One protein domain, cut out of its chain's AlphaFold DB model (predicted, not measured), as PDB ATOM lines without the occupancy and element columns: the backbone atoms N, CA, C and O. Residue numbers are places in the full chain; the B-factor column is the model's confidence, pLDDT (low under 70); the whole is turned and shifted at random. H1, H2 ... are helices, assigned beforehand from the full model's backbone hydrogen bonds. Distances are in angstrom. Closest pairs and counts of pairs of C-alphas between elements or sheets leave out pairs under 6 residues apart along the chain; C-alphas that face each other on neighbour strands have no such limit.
ATOM      1  N   GLN A   2     -35.430 -41.160 -31.605       73.50
ATOM      2  CA  GLN A   2     -34.083 -40.568 -31.529       73.50
ATOM      3  C   GLN A   2     -32.915 -41.575 -31.500       73.50
ATOM      4  O   GLN A   2     -32.022 -41.511 -32.335       73.50
ATOM      5  N   SER A   3     -32.925 -42.539 -30.572       74.44
ATOM      6  CA  SER A   3     -31.858 -43.548 -30.441       74.44
ATOM      7  C   SER A   3     -31.722 -44.449 -31.671       74.44
ATOM      8  O   SER A   3     -30.609 -44.797 -32.054       74.44
ATOM      9  N   LYS A   4     -32.849 -44.779 -32.318       80.31
ATOM     10  CA  LYS A   4     -32.873 -45.546 -33.570       80.31
ATOM     11  C   LYS A   4     -32.270 -44.737 -34.721       80.31
ATOM     12  O   LYS A   4     -31.488 -45.287 -35.476       80.31
ATOM     13  N   LEU A   5     -32.585 -43.442 -34.825       77.19
ATOM     14  CA  LEU A   5     -31.985 -42.543 -35.824       77.19
ATOM     15  C   LEU A   5     -30.471 -42.397 -35.621       77.19
ATOM     16  O   LEU A   5     -29.721 -42.576 -36.571       77.19
ATOM     17  N   ILE A   6     -30.009 -42.186 -34.383       76.75
ATOM     18  CA  ILE A   6     -28.571 -42.094 -34.061       76.75
ATOM     19  C   ILE A   6     -27.815 -43.368 -34.460       76.75
ATOM     20  O   ILE A   6     -26.683 -43.293 -34.935       76.75
ATOM     21  N   ALA A   7     -28.426 -44.542 -34.279       81.81
ATOM     22  CA  ALA A   7     -27.820 -45.811 -34.680       81.81
ATOM     23  C   ALA A   7     -27.625 -45.924 -36.203       81.81
ATOM     24  O   ALA A   7     -26.703 -46.604 -36.647       81.81
ATOM     25  N   LEU A   8     -28.450 -45.226 -36.991       80.56
ATOM     26  CA  LEU A   8     -28.383 -45.207 -38.452       80.56
ATOM     27  C   LEU A   8     -27.385 -44.176 -38.996       80.56
ATOM     28  O   LEU A   8     -27.098 -44.193 -40.186       80.56
ATOM     29  N   PHE A   9     -26.803 -43.312 -38.159       76.62
ATOM     30  CA  PHE A   9     -25.892 -42.245 -38.604       76.62
ATOM     31  C   PHE A   9     -24.713 -42.706 -39.458       76.62
ATOM     32  O   PHE A   9     -24.465 -42.070 -40.478       76.62
ATOM     33  N   PRO A  10     -24.013 -43.809 -39.128       77.25
ATOM     34  CA  PRO A  10     -22.938 -44.300 -39.986       77.25
ATOM     35  C   PRO A  10     -23.418 -44.648 -41.401       77.25
ATOM     36  O   PRO A  10     -22.672 -44.471 -42.356       77.25
ATOM     37  N   GLN A  11     -24.661 -45.124 -41.533       78.56
ATOM     38  CA  GLN A  11     -25.267 -45.479 -42.818       78.56
ATOM     39  C   GLN A  11     -25.780 -44.233 -43.542       78.56
ATOM     40  O   GLN A  11     -25.548 -44.090 -44.734       78.56
ATOM     41  N   LEU A  12     -26.391 -43.295 -42.810       76.94
ATOM     42  CA  LEU A  12     -26.849 -42.016 -43.357       76.94
ATOM     43  C   LEU A  12     -25.697 -41.152 -43.871       76.94
ATOM     44  O   LEU A  12     -25.922 -40.361 -44.771       76.94
ATOM     45  N   GLN A  13     -24.484 -41.291 -43.326       74.44
ATOM     46  CA  GLN A  13     -23.305 -40.570 -43.813       74.44
ATOM     47  C   GLN A  13     -22.764 -41.133 -45.139       74.44
ATOM     48  O   GLN A  13     -22.014 -40.450 -45.838       74.44
ATOM     49  N   SER A  14     -23.113 -42.375 -45.487       75.12
ATOM     50  CA  SER A  14     -22.705 -42.964 -46.759       75.12
ATOM     51  C   SER A  14     -23.377 -42.218 -47.906       75.12
ATOM     52  O   SER A  14     -24.600 -42.182 -47.997       75.12
ATOM     53  N   ARG A  15     -22.578 -41.658 -48.819       69.00
ATOM     54  CA  ARG A  15     -23.086 -41.035 -50.056       69.00
ATOM     55  C   ARG A  15     -23.615 -42.055 -51.068       69.00
ATOM     56  O   ARG A  15     -24.150 -41.660 -52.094       69.00
ATOM     57  N   GLU A  16     -23.422 -43.341 -50.797       75.00
ATOM     58  CA  GLU A  16     -23.870 -44.447 -51.645       75.00
ATOM     59  C   GLU A  16     -25.263 -44.960 -51.255       75.00
ATOM     60  O   GLU A  16     -25.800 -45.810 -51.957       75.00
ATOM     61  N   CYS A  17     -25.832 -44.477 -50.144       74.44
ATOM     62  CA  CYS A  17     -27.138 -44.905 -49.653       74.44
ATOM     63  C   CYS A  17     -28.114 -43.731 -49.644       74.44
ATOM     64  O   CYS A  17     -27.852 -42.685 -49.045       74.44
ATOM     65  N   GLU A  18     -29.269 -43.927 -50.264       82.38
ATOM     66  CA  GLU A  18     -30.344 -42.944 -50.250       82.38
ATOM     67  C   GLU A  18     -31.126 -43.012 -48.928       82.38
ATOM     68  O   GLU A  18     -31.246 -44.063 -48.292       82.38
ATOM     69  N   LEU A  19     -31.724 -41.893 -48.498       81.94
ATOM     70  CA  LEU A  19     -32.441 -41.828 -47.211       81.94
ATOM     71  C   LEU A  19     -33.562 -42.873 -47.095       81.94
ATOM     72  O   LEU A  19     -33.798 -43.409 -46.012       81.94
ATOM     73  N   TRP A  20     -34.243 -43.180 -48.201       81.31
ATOM     74  CA  TRP A  20     -35.338 -44.153 -48.240       81.31
ATOM     75  C   TRP A  20     -34.866 -45.611 -48.108       81.31
ATOM     76  O   TRP A  20     -35.675 -46.470 -47.766       81.31
ATOM     77  N   GLU A  21     -33.582 -45.894 -48.340       84.69
ATOM     78  CA  GLU A  21     -32.993 -47.231 -48.173       84.69
ATOM     79  C   GLU A  21     -32.623 -47.513 -46.710       84.69
ATOM     80  O   GLU A  21     -32.572 -48.666 -46.283       84.69
ATOM     81  N   VAL A  22     -32.380 -46.453 -45.933       85.19
ATOM     82  CA  VAL A  22     -31.898 -46.528 -44.546       85.19
ATOM     83  C   VAL A  22     -33.025 -46.293 -43.536       85.19
ATOM     84  O   VAL A  22     -33.047 -46.898 -42.462       85.19
ATOM     85  N   LEU A  23     -33.963 -45.394 -43.845       86.62
ATOM     86  CA  LEU A  23     -35.040 -45.010 -42.938       86.62
ATOM     87  C   LEU A  23     -36.268 -45.909 -43.113       86.62
ATOM     88  O   LEU A  23     -36.768 -46.122 -44.213       86.62
ATOM     89  N   THR A  24     -36.839 -46.357 -41.996       87.50
ATOM     90  CA  THR A  24     -38.206 -46.904 -41.990       87.50
ATOM     91  C   THR A  24     -39.223 -45.819 -42.344       87.50
ATOM     92  O   THR A  24     -38.953 -44.633 -42.163       87.50
ATOM     93  N   TRP A  25     -40.429 -46.206 -42.765       82.75
ATOM     94  CA  TRP A  25     -41.508 -45.260 -43.081       82.75
ATOM     95  C   TRP A  25     -41.787 -44.249 -41.956       82.75
ATOM     96  O   TRP A  25     -41.942 -43.054 -42.203       82.75
ATOM     97  N   GLU A  26     -41.788 -44.708 -40.704       83.38
ATOM     98  CA  GLU A  26     -42.001 -43.861 -39.524       83.38
ATOM     99  C   GLU A  26     -40.872 -42.836 -39.344       83.38
ATOM    100  O   GLU A  26     -41.119 -41.673 -39.026       83.38
ATOM    101  N   GLN A  27     -39.623 -43.255 -39.568       81.31
ATOM    102  CA  GLN A  27     -38.455 -42.378 -39.479       81.31
ATOM    103  C   GLN A  27     -38.391 -41.404 -40.653       81.31
ATOM    104  O   GLN A  27     -38.113 -40.229 -40.442       81.31
ATOM    105  N   GLY A  28     -38.675 -41.881 -41.867       83.75
ATOM    106  CA  GLY A  28     -38.768 -41.058 -43.066       83.75
ATOM    107  C   GLY A  28     -39.811 -39.966 -42.878       83.75
ATOM    108  O   GLY A  28     -39.490 -38.795 -43.039       83.75
ATOM    109  N   THR A  29     -41.013 -40.322 -42.418       83.69
ATOM    110  CA  THR A  29     -42.064 -39.345 -42.100       83.69
ATOM    111  C   THR A  29     -41.552 -38.278 -41.135       83.69
ATOM    112  O   THR A  29     -41.610 -37.101 -41.462       83.69
ATOM    113  N   ALA A  30     -40.968 -38.672 -40.000       81.12
ATOM    114  CA  ALA A  30     -40.464 -37.726 -39.005       81.12
ATOM    115  C   ALA A  30     -39.364 -36.788 -39.534       81.12
ATOM    116  O   ALA A  30     -39.311 -35.627 -39.135       81.12
ATOM    117  N   VAL A  31     -38.496 -37.285 -40.422       83.62
ATOM    118  CA  VAL A  31     -37.456 -36.486 -41.084       83.62
ATOM    119  C   VAL A  31     -38.074 -35.517 -42.090       83.62
ATOM    120  O   VAL A  31     -37.782 -34.330 -42.047       83.62
ATOM    121  N   PHE A  32     -38.957 -35.989 -42.971       84.25
ATOM    122  CA  PHE A  32     -39.529 -35.161 -44.036       84.25
ATOM    123  C   PHE A  32     -40.571 -34.152 -43.539       84.25
ATOM    124  O   PHE A  32     -40.797 -33.144 -44.204       84.25
ATOM    125  N   THR A  33     -41.181 -34.371 -42.373       83.50
ATOM    126  CA  THR A  33     -42.082 -33.396 -41.737       83.50
ATOM    127  C   THR A  33     -41.351 -32.375 -40.860       83.50
ATOM    128  O   THR A  33     -42.005 -31.524 -40.264       83.50
ATOM    129  N   ASN A  34     -40.022 -32.460 -40.743       82.56
ATOM    130  CA  ASN A  34     -39.201 -31.562 -39.934       82.56
ATOM    131  C   ASN A  34     -38.061 -30.977 -40.799       82.56
ATOM    132  O   ASN A  34     -37.027 -31.630 -40.976       82.56
ATOM    133  N   PRO A  35     -38.251 -29.780 -41.389       83.19
ATOM    134  CA  PRO A  35     -37.293 -29.165 -42.311       83.19
ATOM    135  C   PRO A  35     -35.871 -29.039 -41.753       83.19
ATOM    136  O   PRO A  35     -34.897 -29.221 -42.481       83.19
ATOM    137  N   GLU A  36     -35.748 -28.768 -40.461       82.38
ATOM    138  CA  GLU A  36     -34.497 -28.567 -39.744       82.38
ATOM    139  C   GLU A  36     -33.732 -29.887 -39.621       82.38
ATOM    140  O   GLU A  36     -32.543 -29.952 -39.946       82.38
ATOM    141  N   LEU A  37     -34.431 -30.965 -39.254       80.75
ATOM    142  CA  LEU A  37     -33.879 -32.317 -39.230       80.75
ATOM    143  C   LEU A  37     -33.454 -32.777 -40.631       80.75
ATOM    144  O   LEU A  37     -32.379 -33.359 -40.779       80.75
ATOM    145  N   LEU A  38     -34.257 -32.492 -41.659       83.44
ATOM    146  CA  LEU A  38     -33.923 -32.811 -43.048       83.44
ATOM    147  C   LEU A  38     -32.673 -32.053 -43.518       83.44
ATOM    148  O   LEU A  38     -31.743 -32.663 -44.046       83.44
ATOM    149  N   HIS A  39     -32.624 -30.738 -43.294       82.38
ATOM    150  CA  HIS A  39     -31.487 -29.897 -43.665       82.38
ATOM    151  C   HIS A  39     -30.210 -30.323 -42.933       82.38
ATOM    152  O   HIS A  39     -29.131 -30.366 -43.524       82.38
ATOM    153  N   TRP A  40     -30.323 -30.704 -41.659       80.25
ATOM    154  CA  TRP A  40     -29.195 -31.235 -40.907       80.25
ATOM    155  C   TRP A  40     -28.684 -32.559 -41.470       80.25
ATOM    156  O   TRP A  40     -27.478 -32.689 -41.659       80.25
ATOM    157  N   ILE A  41     -29.567 -33.519 -41.783       80.50
ATOM    158  CA  ILE A  41     -29.162 -34.807 -42.377       80.50
ATOM    159  C   ILE A  41     -28.461 -34.577 -43.719       80.50
ATOM    160  O   ILE A  41     -27.406 -35.161 -43.968       80.50
ATOM    161  N   TYR A  42     -28.996 -33.678 -44.545       80.25
ATOM    162  CA  TYR A  42     -28.377 -33.301 -45.812       80.25
ATOM    163  C   TYR A  42     -26.970 -32.709 -45.612       80.25
ATOM    164  O   TYR A  42     -26.014 -33.131 -46.259       80.25
ATOM    165  N   ASN A  43     -26.796 -31.781 -44.667       79.06
ATOM    166  CA  ASN A  43     -25.478 -31.217 -44.360       79.06
ATOM    167  C   ASN A  43     -24.522 -32.257 -43.757       79.06
ATOM    168  O   ASN A  43     -23.330 -32.251 -44.066       79.06
ATOM    169  N   TYR A  44     -25.035 -33.176 -42.941       77.62
ATOM    170  CA  TYR A  44     -24.274 -34.273 -42.349       77.62
ATOM    171  C   TYR A  44     -23.703 -35.222 -43.418       77.62
ATOM    172  O   TYR A  44     -22.537 -35.602 -43.331       77.62
ATOM    173  N   GLN A  45     -24.468 -35.524 -44.473       78.06
ATOM    174  CA  GLN A  45     -24.008 -36.291 -45.643       78.06
ATOM    175  C   GLN A  45     -22.868 -35.609 -46.419       78.06
ATOM    176  O   GLN A  45     -22.062 -36.264 -47.092       78.06
ATOM    177  N   GLN A  46     -22.774 -34.282 -46.324       75.31
ATOM    178  CA  GLN A  46     -21.771 -33.499 -47.039       75.31
ATOM    179  C   GLN A  46     -20.460 -33.320 -46.257       75.31
ATOM    180  O   GLN A  46     -19.440 -33.006 -46.872       75.31
ATOM    181  N   GLN A  47     -20.450 -33.552 -44.941       70.75
ATOM    182  CA  GLN A  47     -19.303 -33.304 -44.061       70.75
ATOM    183  C   GLN A  47     -18.461 -34.565 -43.769       70.75
ATOM    184  O   GLN A  47     -18.954 -35.693 -43.720       70.75
ATOM    185  N   ALA A  48     -17.156 -34.365 -43.535       61.00
ATOM    186  CA  ALA A  48     -16.242 -35.422 -43.094       61.00
ATOM    187  C   ALA A  48     -16.600 -35.922 -41.673       61.00
ATOM    188  O   ALA A  48     -17.105 -35.144 -40.860       61.00
ATOM    189  N   PRO A  49     -16.353 -37.205 -41.343       59.16
ATOM    190  CA  PRO A  49     -16.760 -37.806 -40.072       59.16
ATOM    191  C   PRO A  49     -16.064 -37.160 -38.869       59.16
ATOM    192  O   PRO A  49     -14.946 -37.519 -38.514       59.16
ATOM    193  N   ASN A  50     -16.769 -36.245 -38.198       57.44
ATOM    194  CA  ASN A  50     -16.359 -35.672 -36.919       57.44
ATOM    195  C   ASN A  50     -17.188 -36.262 -35.769       57.44
ATOM    196  O   ASN A  50     -18.420 -36.242 -35.767       57.44
ATOM    197  N   SER A  51     -16.502 -36.771 -34.748       53.09
ATOM    198  CA  SER A  51     -17.094 -37.451 -33.587       53.09
ATOM    199  C   SER A  51     -17.938 -36.541 -32.678       53.09
ATOM    200  O   SER A  51     -18.810 -37.047 -31.971       53.09
ATOM    201  N   GLY A  52     -17.755 -35.215 -32.737       54.81
ATOM    202  CA  GLY A  52     -18.524 -34.229 -31.959       54.81
ATOM    203  C   GLY A  52     -19.994 -34.061 -32.379       54.81
ATOM    204  O   GLY A  52     -20.799 -33.547 -31.605       54.81
ATOM    205  N   LEU A  53     -20.377 -34.547 -33.566       60.94
ATOM    206  CA  LEU A  53     -21.732 -34.399 -34.122       60.94
ATOM    207  C   LEU A  53     -22.791 -35.237 -33.384       60.94
ATOM    208  O   LEU A  53     -23.965 -34.878 -33.374       60.94
ATOM    209  N   LYS A  54     -22.399 -36.345 -32.736       59.19
ATOM    210  CA  LYS A  54     -23.352 -37.272 -32.090       59.19
ATOM    211  C   LYS A  54     -23.990 -36.699 -30.825       59.19
ATOM    212  O   LYS A  54     -25.169 -36.942 -30.578       59.19
ATOM    213  N   THR A  55     -23.218 -35.979 -30.014       59.75
ATOM    214  CA  THR A  55     -23.720 -35.345 -28.785       59.75
ATOM    215  C   THR A  55     -24.573 -34.134 -29.136       59.75
ATOM    216  O   THR A  55     -25.682 -34.013 -28.630       59.75
ATOM    217  N   ASN A  56     -24.109 -33.332 -30.101       70.38
ATOM    218  CA  ASN A  56     -24.835 -32.186 -30.641       70.38
ATOM    219  C   ASN A  56     -26.202 -32.617 -31.223       70.38
ATOM    220  O   ASN A  56     -27.230 -32.080 -30.827       70.38
ATOM    221  N   PHE A  57     -26.267 -33.700 -32.012       76.19
ATOM    222  CA  PHE A  57     -27.545 -34.183 -32.551       76.19
ATOM    223  C   PHE A  57     -28.579 -34.549 -31.483       76.19
ATOM    224  O   PHE A  57     -29.774 -34.392 -31.716       76.19
ATOM    225  N   LYS A  58     -28.169 -35.076 -30.322       80.56
ATOM    226  CA  LYS A  58     -29.152 -35.411 -29.283       80.56
ATOM    227  C   LYS A  58     -29.906 -34.171 -28.815       80.56
ATOM    228  O   LYS A  58     -31.117 -34.249 -28.616       80.56
ATOM    229  N   ASP A  59     -29.188 -33.071 -28.658       83.81
ATOM    230  CA  ASP A  59     -29.747 -31.795 -28.238       83.81
ATOM    231  C   ASP A  59     -30.552 -31.164 -29.387       83.81
ATOM    232  O   ASP A  59     -31.717 -30.823 -29.187       83.81
ATOM    233  N   LEU A  60     -30.024 -31.161 -30.619       83.25
ATOM    234  CA  LEU A  60     -30.747 -30.682 -31.810       83.25
ATOM    235  C   LEU A  60     -32.055 -31.428 -32.055       83.25
ATOM    236  O   LEU A  60     -33.103 -30.824 -32.264       83.25
ATOM    237  N   PHE A  61     -32.021 -32.757 -31.970       82.31
ATOM    238  CA  PHE A  61     -33.211 -33.573 -32.146       82.31
ATOM    239  C   PHE A  61     -34.280 -33.196 -31.119       82.31
ATOM    240  O   PHE A  61     -35.453 -33.124 -31.472       82.31
ATOM    241  N   LYS A  62     -33.902 -32.914 -29.863       86.94
ATOM    242  CA  LYS A  62     -34.855 -32.430 -28.854       86.94
ATOM    243  C   LYS A  62     -35.391 -31.044 -29.214       86.94
ATOM    244  O   LYS A  62     -36.602 -30.869 -29.205       86.94
ATOM    245  N   LEU A  63     -34.528 -30.103 -29.596       87.12
ATOM    246  CA  LEU A  63     -34.920 -28.746 -30.001       87.12
ATOM    247  C   LEU A  63     -35.928 -28.725 -31.164       87.12
ATOM    248  O   LEU A  63     -36.814 -27.864 -31.210       87.12
ATOM    249  N   TRP A  64     -35.817 -29.674 -32.094       84.25
ATOM    250  CA  TRP A  64     -36.691 -29.749 -33.266       84.25
ATOM    251  C   TRP A  64     -37.954 -30.577 -33.060       84.25
ATOM    252  O   TRP A  64     -38.960 -30.294 -33.704       84.25
ATOM    253  N   THR A  65     -37.915 -31.605 -32.209       81.69
ATOM    254  CA  THR A  65     -39.016 -32.581 -32.111       81.69
ATOM    255  C   THR A  65     -39.809 -32.506 -30.816       81.69
ATOM    256  O   THR A  65     -40.928 -33.014 -30.776       81.69
ATOM    257  N   GLN A  66     -39.264 -31.900 -29.758       86.69
ATOM    258  CA  GLN A  66     -39.994 -31.741 -28.505       86.69
ATOM    259  C   GLN A  66     -40.845 -30.469 -28.523       86.69
ATOM    260  O   GLN A  66     -40.420 -29.450 -29.079       86.69
TER     261      GLN A  66
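What this domain is: This is residues 2 to 66 of the 237 residues of an uncharacterized protein of Nodularia sp. NIES-3585 (UniProt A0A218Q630). What shape? The H4 and H5 hairpin and H1 make a loose triangle, with H2 and H3 on the side away from H5. What parts? The printed part has 65 residues with five named helices. It is compact and all helix, with a radius of gyration of the C-alphas of 11.0 A and spans of 28 by 26 by 19 A.

How they stand to each other: What touches? H1, residues 2 to 12, touches H2, residues 19 to 22; C-alphas 12 and 19, the closest, are 6.8 A apart. What follows? H3, residues 25 to 32, and H4, residues 35 to 46, are about perpendicular at 87 degrees. H4 and H5, residues 53 to 65, form a hairpin at a shallow tilt of 19 degrees. H1 has 5 of 7 O i to N i+4 pairs within hydrogen-bond range, H5 7 of 9, H3 and H4 every one.

Where its parts are: Where does H1 begin? C-alpha 2 is at (-34.083, -40.568, -31.529). Where does H5 end? C-alpha 65 is at (-39.016, -32.581, -32.111).

The domain as a whole: Any cut? The printed part has no cut. Low confidence? Residues 15 and 48 to 55 have pLDDT under 70.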